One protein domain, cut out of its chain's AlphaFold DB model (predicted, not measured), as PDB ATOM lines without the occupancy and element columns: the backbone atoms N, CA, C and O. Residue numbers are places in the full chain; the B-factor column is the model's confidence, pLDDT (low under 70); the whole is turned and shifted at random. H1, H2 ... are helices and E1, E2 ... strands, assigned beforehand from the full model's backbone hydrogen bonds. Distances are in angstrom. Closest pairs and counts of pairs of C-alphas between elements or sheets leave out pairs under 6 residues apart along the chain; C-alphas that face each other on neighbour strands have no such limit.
ATOM      1  N   VAL A 157       0.408 -19.473 -32.903       96.12
ATOM      2  CA  VAL A 157      -0.071 -18.809 -31.686       96.12
ATOM      3  C   VAL A 157      -1.434 -19.393 -31.332       96.12
ATOM      4  O   VAL A 157      -2.419 -19.145 -32.021       96.12
ATOM      5  N   LEU A 158      -1.488 -20.170 -30.254       95.38
ATOM      6  CA  LEU A 158      -2.722 -20.722 -29.708       95.38
ATOM      7  C   LEU A 158      -3.144 -19.914 -28.476       95.38
ATOM      8  O   LEU A 158      -2.378 -19.777 -27.528       95.38
ATOM      9  N   GLU A 159      -4.370 -19.395 -28.485       94.50
ATOM     10  CA  GLU A 159      -4.942 -18.585 -27.400       94.50
ATOM     11  C   GLU A 159      -6.175 -19.311 -26.832       94.50
ATOM     12  O   GLU A 159      -7.238 -19.271 -27.458       94.50
ATOM     13  N   PRO A 160      -6.071 -19.997 -25.673       93.00
ATOM     14  CA  PRO A 160      -7.169 -20.798 -25.119       93.00
ATOM     15  C   PRO A 160      -8.450 -20.003 -24.816       93.00
ATOM     16  O   PRO A 160      -9.546 -20.571 -24.795       93.00
ATOM     17  N   GLY A 161      -8.325 -18.695 -24.572       87.94
ATOM     18  CA  GLY A 161      -9.450 -17.802 -24.305       87.94
ATOM     19  C   GLY A 161     -10.301 -18.271 -23.122       87.94
ATOM     20  O   GLY A 161      -9.792 -18.563 -22.041       87.94
ATOM     21  N   SER A 162     -11.618 -18.372 -23.324       86.31
ATOM     22  CA  SER A 162     -12.561 -18.755 -22.265       86.31
ATOM     23  C   SER A 162     -12.432 -20.207 -21.799       86.31
ATOM     24  O   SER A 162     -12.887 -20.509 -20.698       86.31
ATOM     25  N   LYS A 163     -11.800 -21.100 -22.580       87.62
ATOM     26  CA  LYS A 163     -11.653 -22.521 -22.220       87.62
ATOM     27  C   LYS A 163     -10.729 -22.741 -21.012       87.62
ATOM     28  O   LYS A 163     -10.754 -23.837 -20.477       87.62
ATOM     29  N   LYS A 164      -9.972 -21.715 -20.578       90.38
ATOM     30  CA  LYS A 164      -8.986 -21.726 -19.475       90.38
ATOM     31  C   LYS A 164      -8.129 -22.999 -19.453       90.38
ATOM     32  O   LYS A 164      -8.519 -24.022 -18.909       90.38
ATOM     33  N   MET A 165      -6.924 -22.914 -20.003       97.50
ATOM     34  CA  MET A 165      -5.952 -24.007 -19.946       97.50
ATOM     35  C   MET A 165      -4.970 -23.758 -18.801       97.50
ATOM     36  O   MET A 165      -4.473 -22.637 -18.670       97.50
ATOM     37  N   SER A 166      -4.702 -24.771 -17.974       98.38
ATOM     38  CA  SER A 166      -3.666 -24.665 -16.942       98.38
ATOM     39  C   SER A 166      -2.271 -24.651 -17.574       98.38
ATOM     40  O   SER A 166      -2.089 -25.100 -18.708       98.38
ATOM     41  N   LEU A 167      -1.268 -24.147 -16.854       98.69
ATOM     42  CA  LEU A 167       0.114 -24.170 -17.316       98.69
ATOM     43  C   LEU A 167       0.588 -25.613 -17.512       98.69
ATOM     44  O   LEU A 167       1.249 -25.884 -18.506       98.69
ATOM     45  N   ALA A 168       0.231 -26.530 -16.609       98.56
ATOM     46  CA  ALA A 168       0.595 -27.938 -16.744       98.56
ATOM     47  C   ALA A 168       0.079 -28.544 -18.063       98.56
ATOM     48  O   ALA A 168       0.867 -29.104 -18.824       98.56
ATOM     49  N   ASP A 169      -1.205 -28.344 -18.379       98.56
ATOM     50  CA  ASP A 169      -1.805 -28.849 -19.625       98.56
ATOM     51  C   ASP A 169      -1.185 -28.181 -20.862       98.56
ATOM     52  O   ASP A 169      -0.918 -28.828 -21.874       98.56
ATOM     53  N   ALA A 170      -0.932 -26.873 -20.779       98.62
ATOM     54  CA  ALA A 170      -0.323 -26.109 -21.861       98.62
ATOM     55  C   ALA A 170       1.116 -26.558 -22.153       98.62
ATOM     56  O   ALA A 170       1.506 -26.638 -23.319       98.62
ATOM     57  N   VAL A 171       1.903 -26.864 -21.115       98.62
ATOM     58  CA  VAL A 171       3.264 -27.396 -21.264       98.62
ATOM     59  C   VAL A 171       3.229 -28.791 -21.866       98.62
ATOM     60  O   VAL A 171       3.987 -29.044 -22.799       98.62
ATOM     61  N   GLN A 172       2.344 -29.669 -21.386       98.50
ATOM     62  CA  GLN A 172       2.192 -31.006 -21.957       98.50
ATOM     63  C   GLN A 172       1.898 -30.919 -23.460       98.50
ATOM     64  O   GLN A 172       2.613 -31.515 -24.267       98.50
ATOM     65  N   LEU A 173       0.918 -30.098 -23.848       98.38
ATOM     66  CA  LEU A 173       0.582 -29.863 -25.250       98.38
ATOM     67  C   LEU A 173       1.783 -29.329 -26.050       98.38
ATOM     68  O   LEU A 173       2.052 -29.792 -27.158       98.38
ATOM     69  N   ALA A 174       2.523 -28.359 -25.509       98.38
ATOM     70  CA  ALA A 174       3.692 -27.801 -26.183       98.38
ATOM     71  C   ALA A 174       4.800 -28.850 -26.384       98.38
ATOM     72  O   ALA A 174       5.369 -28.928 -27.470       98.38
ATOM     73  N   GLN A 175       5.064 -29.696 -25.384       97.81
ATOM     74  CA  GLN A 175       6.060 -30.771 -25.452       97.81
ATOM     75  C   GLN A 175       5.674 -31.872 -26.454       97.81
ATOM     76  O   GLN A 175       6.547 -32.425 -27.132       97.81
ATOM     77  N   GLU A 176       4.379 -32.156 -26.611       98.19
ATOM     78  CA  GLU A 176       3.853 -33.074 -27.633       98.19
ATOM     79  C   GLU A 176       4.014 -32.512 -29.057       98.19
ATOM     80  O   GLU A 176       4.296 -33.260 -29.997       98.19
ATOM     81  N   LEU A 177       3.905 -31.190 -29.231       98.00
ATOM     82  CA  LEU A 177       3.871 -30.552 -30.551       98.00
ATOM     83  C   LEU A 177       5.207 -29.963 -31.026       98.00
ATOM     84  O   LEU A 177       5.408 -29.845 -32.239       98.00
ATOM     85  N   ALA A 178       6.105 -29.582 -30.117       98.31
ATOM     86  CA  ALA A 178       7.297 -28.786 -30.403       98.31
ATOM     87  C   ALA A 178       8.505 -29.204 -29.554       98.31
ATOM     88  O   ALA A 178       8.366 -29.737 -28.453       98.31
ATOM     89  N   ASP A 179       9.711 -28.943 -30.060       97.81
ATOM     90  CA  ASP A 179      10.958 -29.187 -29.326       97.81
ATOM     91  C   ASP A 179      11.161 -28.190 -28.182       97.81
ATOM     92  O   ASP A 179      10.554 -27.122 -28.159       97.81
ATOM     93  N   SER A 180      12.026 -28.515 -27.220       96.31
ATOM     94  CA  SER A 180      12.222 -27.719 -25.997       96.31
ATOM     95  C   SER A 180      12.667 -26.270 -26.240       96.31
ATOM     96  O   SER A 180      12.390 -25.400 -25.416       96.31
ATOM     97  N   ASP A 181      13.346 -25.996 -27.356       97.19
ATOM     98  CA  ASP A 181      13.794 -24.660 -27.773       97.19
ATOM     99  C   ASP A 181      12.817 -23.959 -28.739       97.19
ATOM    100  O   ASP A 181      13.066 -22.838 -29.187       97.19
ATOM    101  N   ALA A 182      11.691 -24.603 -29.048       98.19
ATOM    102  CA  ALA A 182      10.760 -24.202 -30.093       98.19
ATOM    103  C   ALA A 182       9.437 -23.635 -29.556       98.19
ATOM    104  O   ALA A 182       8.534 -23.382 -30.355       98.19
ATOM    105  N   TRP A 183       9.296 -23.430 -28.240       98.56
ATOM    106  CA  TRP A 183       8.066 -22.907 -27.639       98.56
ATOM    107  C   TRP A 183       8.279 -22.029 -26.398       98.56
ATOM    108  O   TRP A 183       9.283 -22.112 -25.691       98.56
ATOM    109  N   PHE A 184       7.283 -21.189 -26.118       98.62
ATOM    110  CA  PHE A 184       7.066 -20.572 -24.809       98.62
ATOM    111  C   PHE A 184       5.567 -20.346 -24.572       98.62
ATOM    112  O   PHE A 184       4.761 -20.294 -25.503       98.62
ATOM    113  N   ILE A 185       5.192 -20.177 -23.308       98.69
ATOM    114  CA  ILE A 185       3.818 -19.958 -22.860       98.69
ATOM    115  C   ILE A 185       3.759 -18.647 -22.085       98.69
ATOM    116  O   ILE A 185       4.624 -18.367 -21.250       98.69
ATOM    117  N   ARG A 186       2.729 -17.841 -22.351       98.06
ATOM    118  CA  ARG A 186       2.377 -16.693 -21.511       98.06
ATOM    119  C   ARG A 186       1.349 -17.097 -20.478       98.06
ATOM    120  O   ARG A 186       0.328 -17.670 -20.844       98.06
ATOM    121  N   VAL A 187       1.597 -16.758 -19.219       98.19
ATOM    122  CA  VAL A 187       0.741 -17.148 -18.097       98.19
ATOM    123  C   VAL A 187       0.279 -15.974 -17.248       98.19
ATOM    124  O   VAL A 187       1.004 -14.991 -17.079       98.19
ATOM    125  N   THR A 188      -0.908 -16.115 -16.666       97.81
ATOM    126  CA  THR A 188      -1.474 -15.203 -15.667       97.81
ATOM    127  C   THR A 188      -2.045 -16.010 -14.506       97.81
ATOM    128  O   THR A 188      -2.626 -17.075 -14.705       97.81
ATOM    129  N   GLY A 189      -1.910 -15.507 -13.284       97.38
ATOM    130  CA  GLY A 189      -2.554 -16.104 -12.116       97.38
ATOM    131  C   GLY A 189      -2.011 -15.568 -10.803       97.38
ATOM    132  O   GLY A 189      -0.988 -14.879 -10.773       97.38
ATOM    133  N   ASP A 190      -2.719 -15.876  -9.724       97.50
ATOM    134  CA  ASP A 190      -2.334 -15.498  -8.367       97.50
ATOM    135  C   ASP A 190      -1.530 -16.622  -7.697       97.50
ATOM    136  O   ASP A 190      -1.736 -17.804  -7.977       97.50
ATOM    137  N   LEU A 191      -0.621 -16.240  -6.800       97.44
ATOM    138  CA  LEU A 191       0.133 -17.136  -5.926       97.44
ATOM    139  C   LEU A 191      -0.139 -16.721  -4.485       97.44
ATOM    140  O   LEU A 191       0.058 -15.563  -4.117       97.44
ATOM    141  N   SER A 192      -0.643 -17.649  -3.681       94.38
ATOM    142  CA  SER A 192      -1.155 -17.358  -2.338       94.38
ATOM    143  C   SER A 192      -0.278 -17.921  -1.228       94.38
ATOM    144  O   SER A 192      -0.236 -17.361  -0.136       94.38
ATOM    145  N   ASN A 193       0.436 -19.008  -1.514       92.75
ATOM    146  CA  ASN A 193       1.195 -19.783  -0.541       92.75
ATOM    147  C   ASN A 193       2.702 -19.733  -0.807       92.75
ATOM    148  O   ASN A 193       3.477 -20.155   0.048       92.75
ATOM    149  N   PHE A 194       3.131 -19.236  -1.970       95.25
ATOM    150  CA  PHE A 194       4.541 -19.108  -2.310       95.25
ATOM    151  C   PHE A 194       4.851 -17.781  -3.024       95.25
ATOM    152  O   PHE A 194       4.216 -17.462  -4.030       95.25
ATOM    153  N   PRO A 195       5.853 -17.004  -2.567       96.38
ATOM    154  CA  PRO A 195       6.194 -15.748  -3.210       96.38
ATOM    155  C   PRO A 195       6.885 -15.975  -4.560       96.38
ATOM    156  O   PRO A 195       8.017 -16.464  -4.641       96.38
ATOM    157  N   ASN A 196       6.248 -15.521  -5.637       97.19
ATOM    158  CA  ASN A 196       6.840 -15.559  -6.962       97.19
ATOM    159  C   ASN A 196       8.097 -14.681  -7.054       97.19
ATOM    160  O   ASN A 196       8.078 -13.460  -6.890       97.19
ATOM    161  N   THR A 197       9.194 -15.348  -7.386       95.69
ATOM    162  CA  THR A 197      10.530 -14.768  -7.567       95.69
ATOM    163  C   THR A 197      11.217 -15.297  -8.830       95.69
ATOM    164  O   THR A 197      12.384 -14.995  -9.065       95.69
ATOM    165  N   LEU A 198      10.479 -16.051  -9.657       96.44
ATOM    166  CA  LEU A 198      10.974 -16.724 -10.859       96.44
ATOM    167  C   LEU A 198      10.444 -16.081 -12.145       96.44
ATOM    168  O   LEU A 198      11.222 -15.818 -13.062       96.44
ATOM    169  N   ILE A 199       9.135 -15.814 -12.222       97.69
ATOM    170  CA  ILE A 199       8.467 -15.376 -13.456       97.69
ATOM    171  C   ILE A 199       8.101 -13.890 -13.343       97.69
ATOM    172  O   ILE A 199       7.182 -13.540 -12.598       97.69
ATOM    173  N   PRO A 200       8.780 -12.984 -14.067       96.31
ATOM    174  CA  PRO A 200       8.375 -11.586 -14.135       96.31
ATOM    175  C   PRO A 200       7.019 -11.425 -14.827       96.31
ATOM    176  O   PRO A 200       6.717 -12.118 -15.795       96.31
ATOM    177  N   SER A 201       6.231 -10.453 -14.380       95.62
ATOM    178  CA  SER A 201       5.032 -10.002 -15.085       95.62
ATOM    179  C   SER A 201       5.393  -8.943 -16.114       95.62
ATOM    180  O   SER A 201       6.281  -8.115 -15.881       95.62
ATOM    181  N   SER A 202       4.663  -8.915 -17.221       93.31
ATOM    182  CA  SER A 202       4.618  -7.740 -18.092       93.31
ATOM    183  C   SER A 202       3.947  -6.584 -17.334       93.31
ATOM    184  O   SER A 202       3.060  -6.822 -16.517       93.31
ATOM    185  N   LEU A 203       4.373  -5.337 -17.547       88.38
ATOM    186  CA  LEU A 203       3.693  -4.174 -16.965       88.38
ATOM    187  C   LEU A 203       2.471  -3.785 -17.804       88.38
ATOM    188  O   LEU A 203       2.592  -3.611 -19.014       88.38
ATOM    189  N   ASP A 204       1.327  -3.640 -17.132       86.25
ATOM    190  CA  ASP A 204       0.027  -3.279 -17.713       86.25
ATOM    191  C   ASP A 204      -0.377  -4.135 -18.946       86.25
ATOM    192  O   ASP A 204      -0.727  -3.582 -19.994       86.25
ATOM    193  N   PRO A 205      -0.317  -5.483 -18.870       90.25
ATOM    194  CA  PRO A 205      -0.617  -6.338 -20.012       90.25
ATOM    195  C   PRO A 205      -2.120  -6.458 -20.262       90.25
ATOM    196  O   PRO A 205      -2.944  -6.363 -19.346       90.25
ATOM    197  N   VAL A 206      -2.476  -6.786 -21.503       88.38
ATOM    198  CA  VAL A 206      -3.795  -7.341 -21.810       88.38
ATOM    199  C   VAL A 206      -3.785  -8.821 -21.408       88.38
ATOM    200  O   VAL A 206      -2.858  -9.559 -21.718       88.38
ATOM    201  N   THR A 207      -4.797  -9.275 -20.694       89.06
ATOM    202  CA  THR A 207      -4.969 -10.651 -20.204       89.06
ATOM    203  C   THR A 207      -6.388 -11.091 -20.515       89.06
ATOM    204  O   THR A 207      -7.239 -10.245 -20.813       89.06
ATOM    205  N   SER A 208      -6.681 -12.386 -20.437       88.00
ATOM    206  CA  SER A 208      -8.056 -12.865 -20.618       88.00
ATOM    207  C   SER A 208      -9.033 -12.192 -19.643       88.00
ATOM    208  O   SER A 208     -10.148 -11.848 -20.039       88.00
ATOM    209  N   ASP A 209      -8.592 -11.907 -18.413       87.19
ATOM    210  CA  ASP A 209      -9.412 -11.283 -17.366       87.19
ATOM    211  C   ASP A 209      -9.757  -9.813 -17.656       87.19
ATOM    212  O   ASP A 209     -10.857  -9.357 -17.341       87.19
ATOM    213  N   GLY A 234       8.138  -2.848 -19.877       76.75
ATOM    214  CA  GLY A 234       8.972  -3.308 -18.778       76.75
ATOM    215  C   GLY A 234       8.419  -4.618 -18.224       76.75
ATOM    216  O   GLY A 234       7.220  -4.882 -18.309       76.75
ATOM    217  N   SER A 235       9.289  -5.427 -17.626       89.88
ATOM    218  CA  SER A 235       8.871  -6.570 -16.814       89.88
ATOM    219  C   SER A 235       9.235  -6.330 -15.352       89.88
ATOM    220  O   SER A 235      10.194  -5.614 -15.041       89.88
ATOM    221  N   LYS A 236       8.435  -6.870 -14.432       93.38
ATOM    222  CA  LYS A 236       8.638  -6.704 -12.990       93.38
ATOM    223  C   LYS A 236       8.136  -7.934 -12.242       93.38
ATOM    224  O   LYS A 236       7.077  -8.461 -12.556       93.38
ATOM    225  N   LEU A 237       8.885  -8.364 -11.231       95.25
ATOM    226  CA  LEU A 237       8.426  -9.391 -10.300       95.25
ATOM    227  C   LEU A 237       7.368  -8.839  -9.348       95.25
ATOM    228  O   LEU A 237       7.524  -7.747  -8.785       95.25
ATOM    229  N   PHE A 238       6.350  -9.658  -9.123       97.31
ATOM    230  CA  PHE A 238       5.374  -9.495  -8.062       97.31
ATOM    231  C   PHE A 238       5.224 -10.833  -7.350       97.31
ATOM    232  O   PHE A 238       5.185 -11.870  -8.012       97.31
ATOM    233  N   SER A 239       5.178 -10.810  -6.021       97.62
ATOM    234  CA  SER A 239       5.217 -12.037  -5.224       97.62
ATOM    235  C   SER A 239       3.914 -12.824  -5.254       97.62
ATOM    236  O   SER A 239       3.961 -14.033  -5.109       97.62
ATOM    237  N   ASP A 240       2.772 -12.169  -5.462       98.06
ATOM    238  CA  ASP A 240       1.464 -12.813  -5.288       98.06
ATOM    239  C   ASP A 240       0.688 -12.913  -6.604       98.06
ATOM    240  O   ASP A 240      -0.439 -13.395  -6.627       98.06
ATOM    241  N   ARG A 241       1.247 -12.405  -7.710       97.12
ATOM    242  CA  ARG A 241       0.562 -12.393  -9.004       97.12
ATOM    243  C   ARG A 241       1.530 -12.364 -10.173       97.12
ATOM    244  O   ARG A 241       2.444 -11.543 -10.210       97.12
ATOM    245  N   ILE A 242       1.261 -13.182 -11.178       98.00
ATOM    246  CA  ILE A 242       1.915 -13.122 -12.482       98.00
ATOM    247  C   ILE A 242       0.908 -12.581 -13.499       98.00
ATOM    248  O   ILE A 242      -0.228 -13.040 -13.542       98.00
ATOM    249  N   GLU A 243       1.317 -11.607 -14.313       95.81
ATOM    250  CA  GLU A 243       0.503 -11.062 -15.407       95.81
ATOM    251  C   GLU A 243       1.263 -11.166 -16.725       95.81
ATOM    252  O   GLU A 243       2.277 -10.487 -16.925       95.81
ATOM    253  N   SER A 244       0.781 -12.021 -17.633       95.75
ATOM    254  CA  SER A 244       1.447 -12.304 -18.910       95.75
ATOM    255  C   SER A 244       2.955 -12.569 -18.732       95.75
ATOM    256  O   SER A 244       3.804 -11.932 -19.370       95.75
ATOM    257  N   GLY A 245       3.285 -13.446 -17.781       97.50
ATOM    258  CA  GLY A 245       4.636 -13.941 -17.511       97.50
ATOM    259  C   GLY A 245       5.053 -15.021 -18.500       97.50
ATOM    260  O   GLY A 245       4.190 -15.615 -19.130       97.50
ATOM    261  N   ILE A 246       6.352 -15.274 -18.664       97.81
ATOM    262  CA  ILE A 246       6.866 -16.186 -19.701       97.81
ATOM    263  C   ILE A 246       7.422 -17.471 -19.085       97.81
ATOM    264  O   ILE A 246       8.319 -17.424 -18.238       97.81
ATOM    265  N   VAL A 247       6.923 -18.609 -19.567       98.62
ATOM    266  CA  VAL A 247       7.383 -19.959 -19.224       98.62
ATOM    267  C   VAL A 247       7.885 -20.653 -20.486       98.62
ATOM    268  O   VAL A 247       7.135 -20.819 -21.442       98.62
ATOM    269  N   SER A 248       9.150 -21.060 -20.490       98.25
ATOM    270  CA  SER A 248       9.736 -21.974 -21.478       98.25
ATOM    271  C   SER A 248      10.086 -23.305 -20.811       98.25
ATOM    272  O   SER A 248       9.908 -23.454 -19.599       98.25
ATOM    273  N   ASP A 249      10.655 -24.244 -21.569       97.94
ATOM    274  CA  ASP A 249      11.123 -25.535 -21.046       97.94
ATOM    275  C   ASP A 249      12.056 -25.380 -19.828       97.94
ATOM    276  O   ASP A 249      11.878 -26.039 -18.807       97.94
ATOM    277  N   SER A 250      12.988 -24.424 -19.878       97.38
ATOM    278  CA  SER A 250      13.898 -24.132 -18.764       97.38
ATOM    279  C   SER A 250      13.196 -23.624 -17.501       97.38
ATOM    280  O   SER A 250      13.476 -24.117 -16.406       97.38
ATOM    281  N   THR A 251      12.243 -22.698 -17.640       98.12
ATOM    282  CA  THR A 251      11.416 -22.232 -16.516       98.12
ATOM    283  C   THR A 251      10.602 -23.384 -15.932       98.12
ATOM    284  O   THR A 251      10.516 -23.522 -14.713       98.12
ATOM    285  N   TRP A 252      10.024 -24.226 -16.791       98.12
ATOM    286  CA  TRP A 252       9.239 -25.383 -16.370       98.12
ATOM    287  C   TRP A 252      10.075 -26.396 -15.586       98.12
ATOM    288  O   TRP A 252       9.661 -26.816 -14.509       98.12
ATOM    289  N   ARG A 253      11.284 -26.726 -16.054       97.44
ATOM    290  CA  ARG A 253      12.214 -27.608 -15.329       97.44
ATOM    291  C   ARG A 253      12.530 -27.080 -13.933       97.44
ATOM    292  O   ARG A 253      12.493 -27.853 -12.983       97.44
ATOM    293  N   VAL A 254      12.749 -25.771 -13.777       97.50
ATOM    294  CA  VAL A 254      12.931 -25.167 -12.446       97.50
ATOM    295  C   VAL A 254      11.664 -25.286 -11.598       97.50
ATOM    296  O   VAL A 254      11.767 -25.714 -10.451       97.50
ATOM    297  N   ILE A 255      10.476 -24.994 -12.145       97.75
ATOM    298  CA  ILE A 255       9.194 -25.177 -11.433       97.75
ATOM    299  C   ILE A 255       9.063 -26.609 -10.900       97.75
ATOM    300  O   ILE A 255       8.674 -26.801  -9.750       97.75
ATOM    301  N   GLN A 256       9.440 -27.606 -11.703       96.69
ATOM    302  CA  GLN A 256       9.352 -29.018 -11.327       96.69
ATOM    303  C   GLN A 256      10.291 -29.417 -10.176       96.69
ATOM    304  O   GLN A 256      10.018 -30.412  -9.504       96.69
ATOM    305  N   THR A 257      11.338 -28.631  -9.902       95.62
ATOM    306  CA  THR A 257      12.237 -28.816  -8.743       95.62
ATOM    307  C   THR A 257      11.794 -28.075  -7.480       95.62
ATOM    308  O   THR A 257      12.391 -28.247  -6.421       95.62
ATOM    309  N   LEU A 258      10.756 -27.235  -7.557       96.25
ATOM    310  CA  LEU A 258      10.259 -26.519  -6.384       96.25
ATOM    311  C   LEU A 258       9.506 -27.469  -5.433       96.25
ATOM    312  O   LEU A 258       8.892 -28.444  -5.882       96.25
ATOM    313  N   PRO A 259       9.454 -27.152  -4.124       94.94
ATOM    314  CA  PRO A 259       8.620 -27.860  -3.165       94.94
ATOM    315  C   PRO A 259       7.176 -27.951  -3.657       94.94
ATOM    316  O   PRO A 259       6.649 -27.009  -4.253       94.94
ATOM    317  N   ARG A 260       6.513 -29.080  -3.384       94.62
ATOM    318  CA  ARG A 260       5.192 -29.404  -3.952       94.62
ATOM    319  C   ARG A 260       4.159 -28.287  -3.767       94.62
ATOM    320  O   ARG A 260       3.362 -28.054  -4.668       94.62
ATOM    321  N   THR A 261       4.172 -27.606  -2.623       93.19
ATOM    322  CA  THR A 261       3.276 -26.477  -2.330       93.19
ATOM    323  C   THR A 261       3.462 -25.326  -3.317       93.19
ATOM    324  O   THR A 261       2.481 -24.855  -3.880       93.19
ATOM    325  N   ALA A 262       4.708 -24.932  -3.588       94.75
ATOM    326  CA  ALA A 262       5.053 -23.907  -4.567       94.75
ATOM    327  C   ALA A 262       4.769 -24.372  -6.001       94.75
ATOM    328  O   ALA A 262       4.141 -23.653  -6.778       94.75
ATOM    329  N   ARG A 263       5.186 -25.599  -6.344       96.50
ATOM    330  CA  ARG A 263       5.001 -26.182  -7.680       96.50
ATOM    331  C   ARG A 263       3.533 -26.166  -8.110       96.50
ATOM    332  O   ARG A 263       3.225 -25.694  -9.199       96.50
ATOM    333  N   LEU A 264       2.630 -26.608  -7.232       97.38
ATOM    334  CA  LEU A 264       1.194 -26.658  -7.516       97.38
ATOM    335  C   LEU A 264       0.573 -25.278  -7.779       97.38
ATOM    336  O   LEU A 264      -0.435 -25.211  -8.479       97.38
ATOM    337  N   GLU A 265       1.118 -24.185  -7.231       97.38
ATOM    338  CA  GLU A 265       0.632 -22.834  -7.554       97.38
ATOM    339  C   GLU A 265       1.028 -22.427  -8.975       97.38
ATOM    340  O   GLU A 265       0.190 -21.924  -9.723       97.38
ATOM    341  N   TYR A 266       2.265 -22.720  -9.388       98.44
ATOM    342  CA  TYR A 266       2.720 -22.468 -10.756       98.44
ATOM    343  C   TYR A 266       1.979 -23.325 -11.791       98.44
ATOM    344  O   TYR A 266       1.557 -22.809 -12.823       98.44
ATOM    345  N   GLU A 267       1.772 -24.616 -11.518       98.50
ATOM    346  CA  GLU A 267       1.077 -25.550 -12.422       98.50
ATOM    347  C   GLU A 267      -0.365 -25.114 -12.741       98.50
ATOM    348  O   GLU A 267      -0.866 -25.382 -13.834       98.50
ATOM    349  N   LYS A 268      -1.010 -24.397 -11.813       98.06
ATOM    350  CA  LYS A 268      -2.389 -23.894 -11.934       98.06
ATOM    351  C   LYS A 268      -2.511 -22.540 -12.628       98.06
ATOM    352  O   LYS A 268      -3.638 -22.095 -12.852       98.06
ATOM    353  N   LEU A 269      -1.402 -21.868 -12.940       98.38
ATOM    354  CA  LEU A 269      -1.452 -20.609 -13.684       98.38
ATOM    355  C   LEU A 269      -2.190 -20.816 -15.010       98.38
ATOM    356  O   LEU A 269      -2.132 -21.891 -15.599       98.38
ATOM    357  N   ILE A 270      -2.884 -19.791 -15.489       98.06
ATOM    358  CA  ILE A 270      -3.676 -19.880 -16.715       98.06
ATOM    359  C   ILE A 270      -2.807 -19.500 -17.907       98.06
ATOM    360  O   ILE A 270      -2.204 -18.425 -17.915       98.06
ATOM    361  N   ALA A 271      -2.765 -20.360 -18.921       98.06
ATOM    362  CA  ALA A 271      -2.113 -20.077 -20.191       98.06
ATOM    363  C   ALA A 271      -2.963 -19.108 -21.030       98.06
ATOM    364  O   ALA A 271      -4.070 -19.429 -21.461       98.06
ATOM    365  N   GLU A 272      -2.416 -17.921 -21.274       96.06
ATOM    366  CA  GLU A 272      -2.988 -16.890 -22.148       96.06
ATOM    367  C   GLU A 272      -2.661 -17.190 -23.613       96.06
ATOM    368  O   GLU A 272      -3.525 -17.147 -24.489       96.06
ATOM    369  N   ASN A 273      -1.395 -17.539 -23.867       95.62
ATOM    370  CA  ASN A 273      -0.872 -17.837 -25.193       95.62
ATOM    371  C   ASN A 273       0.106 -19.000 -25.110       95.62
ATOM    372  O   ASN A 273       0.988 -19.005 -24.252       95.62
ATOM    373  N   ILE A 274       0.023 -19.907 -26.071       98.00
ATOM    374  CA  ILE A 274       1.011 -20.950 -26.323       98.00
ATOM    375  C   ILE A 274       1.592 -20.642 -27.695       98.00
ATOM    376  O   ILE A 274       0.870 -20.662 -28.694       98.00
ATOM    377  N   VAL A 275       2.875 -20.292 -27.741       98.38
ATOM    378  CA  VAL A 275       3.570 -19.985 -28.992       98.38
ATOM    379  C   VAL A 275       4.592 -21.065 -29.262       98.38
ATOM    380  O   VAL A 275       5.443 -21.316 -28.411       98.38
ATOM    381  N   TYR A 276       4.521 -21.693 -30.433       98.44
ATOM    382  CA  TYR A 276       5.397 -22.812 -30.754       98.44
ATOM    383  C   TYR A 276       5.616 -23.002 -32.257       98.44
ATOM    384  O   TYR A 276       4.786 -22.609 -33.077       98.44
ATOM    385  N   TYR A 277       6.723 -23.649 -32.616       98.50
ATOM    386  CA  TYR A 277       6.960 -24.183 -33.957       98.50
ATOM    387  C   TYR A 277       6.603 -25.676 -33.978       98.50
ATOM    388  O   TYR A 277       7.250 -26.457 -33.279       98.50
TER     389      TYR A 277
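This is residues 157 to 209 and 234 to 277 of the 736 residues of an uncharacterized protein of Planctomycetales bacterium 10988 (UniProt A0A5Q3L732). A small twisted sheet of three strands has one helix, H1, lying lengthwise over one face, above E1 and E3, while a short helical hairpin, H2 and H3, only grazes the sheet. The 19 residues 191 to 209, after E1, make a long stretch with no named element, their C-alphas 8 to 17 A from the mean of all C-alphas, and within it residues 201 to 202 pair, antiparallel, with residues 235 to 236 beyond the cut. The printed part has 97 residues with three named helices and three named strands, along the chain H1, E1, E2, H2, H3, E3; the sheet runs E2, E1, E3, antiparallel throughout, and the class is mixed, helices and strands. The whole is compact, with a radius of gyration of the C-alphas of 12.3 A, and rounded, spanning 32 by 30 by 25 A.

The inner strand E1, residues 183 to 190, is antiparallel to the edge strand E3, residues 270 to 276, at 172 degrees, with N 186 and O 273 2.8 A apart, within hydrogen-bond range. On its other side the edge strand E2, residues 241 to 247, is antiparallel to E1 at 168 degrees, with N 187 and O 245 2.8 A apart. The sheet is twisted, its C-alphas up to 4.1 A off the best plane. H1, residues 167 to 177, is on the sheet at a height of 9.0 A, over E1 and E3, and runs along the strands, at 8 degrees to E1 on the local plane; these are two layers, a helix on one face of a sheet. The closest C-alphas of H1 and E3 are those of Leu 167 and Ala 271, 5.5 A apart. H2, residues 249 to 257, and H3, residues 260 to 267, form a helical hairpin: they touch, with the C-alphas of Ile 255 and Arg 263 closest at 5.7 A, and run opposite ways at a shallow tilt of 26 degrees. H2 grazes the sheet with residues 249 to 255, H3 with residues 265 to 266. H3 and H1 only just touch, with 3 pairs of C-alphas within 8 A, the closest those of Ala 168 and Glu 267 at 5.0 A. E2, H2, H3 and E3 form a split strand-helix-strand unit, two strands running the same way with E1 between them, and its crossover is right-handed. Every O i to N i+4 pair is within hydrogen-bond range in H1 and H2, and 3 of 4 in H3.

E1 is 23.1 A long, E3 17.0 A and H1 15.2 A from first to last C-alpha. H1 begins at C-alpha 167, (0.114, -24.170, -17.316), and E3 ends at C-alpha 276, (5.397, -22.812, -30.754).

The C-alphas farthest apart, those of Asn 193 and Tyr 277, are 34.2 A apart. Residues 210 to 233 are not printed, and C-alphas 209 and 234 are 20.1 A apart across this cut. No printed residue has a pLDDT under 70.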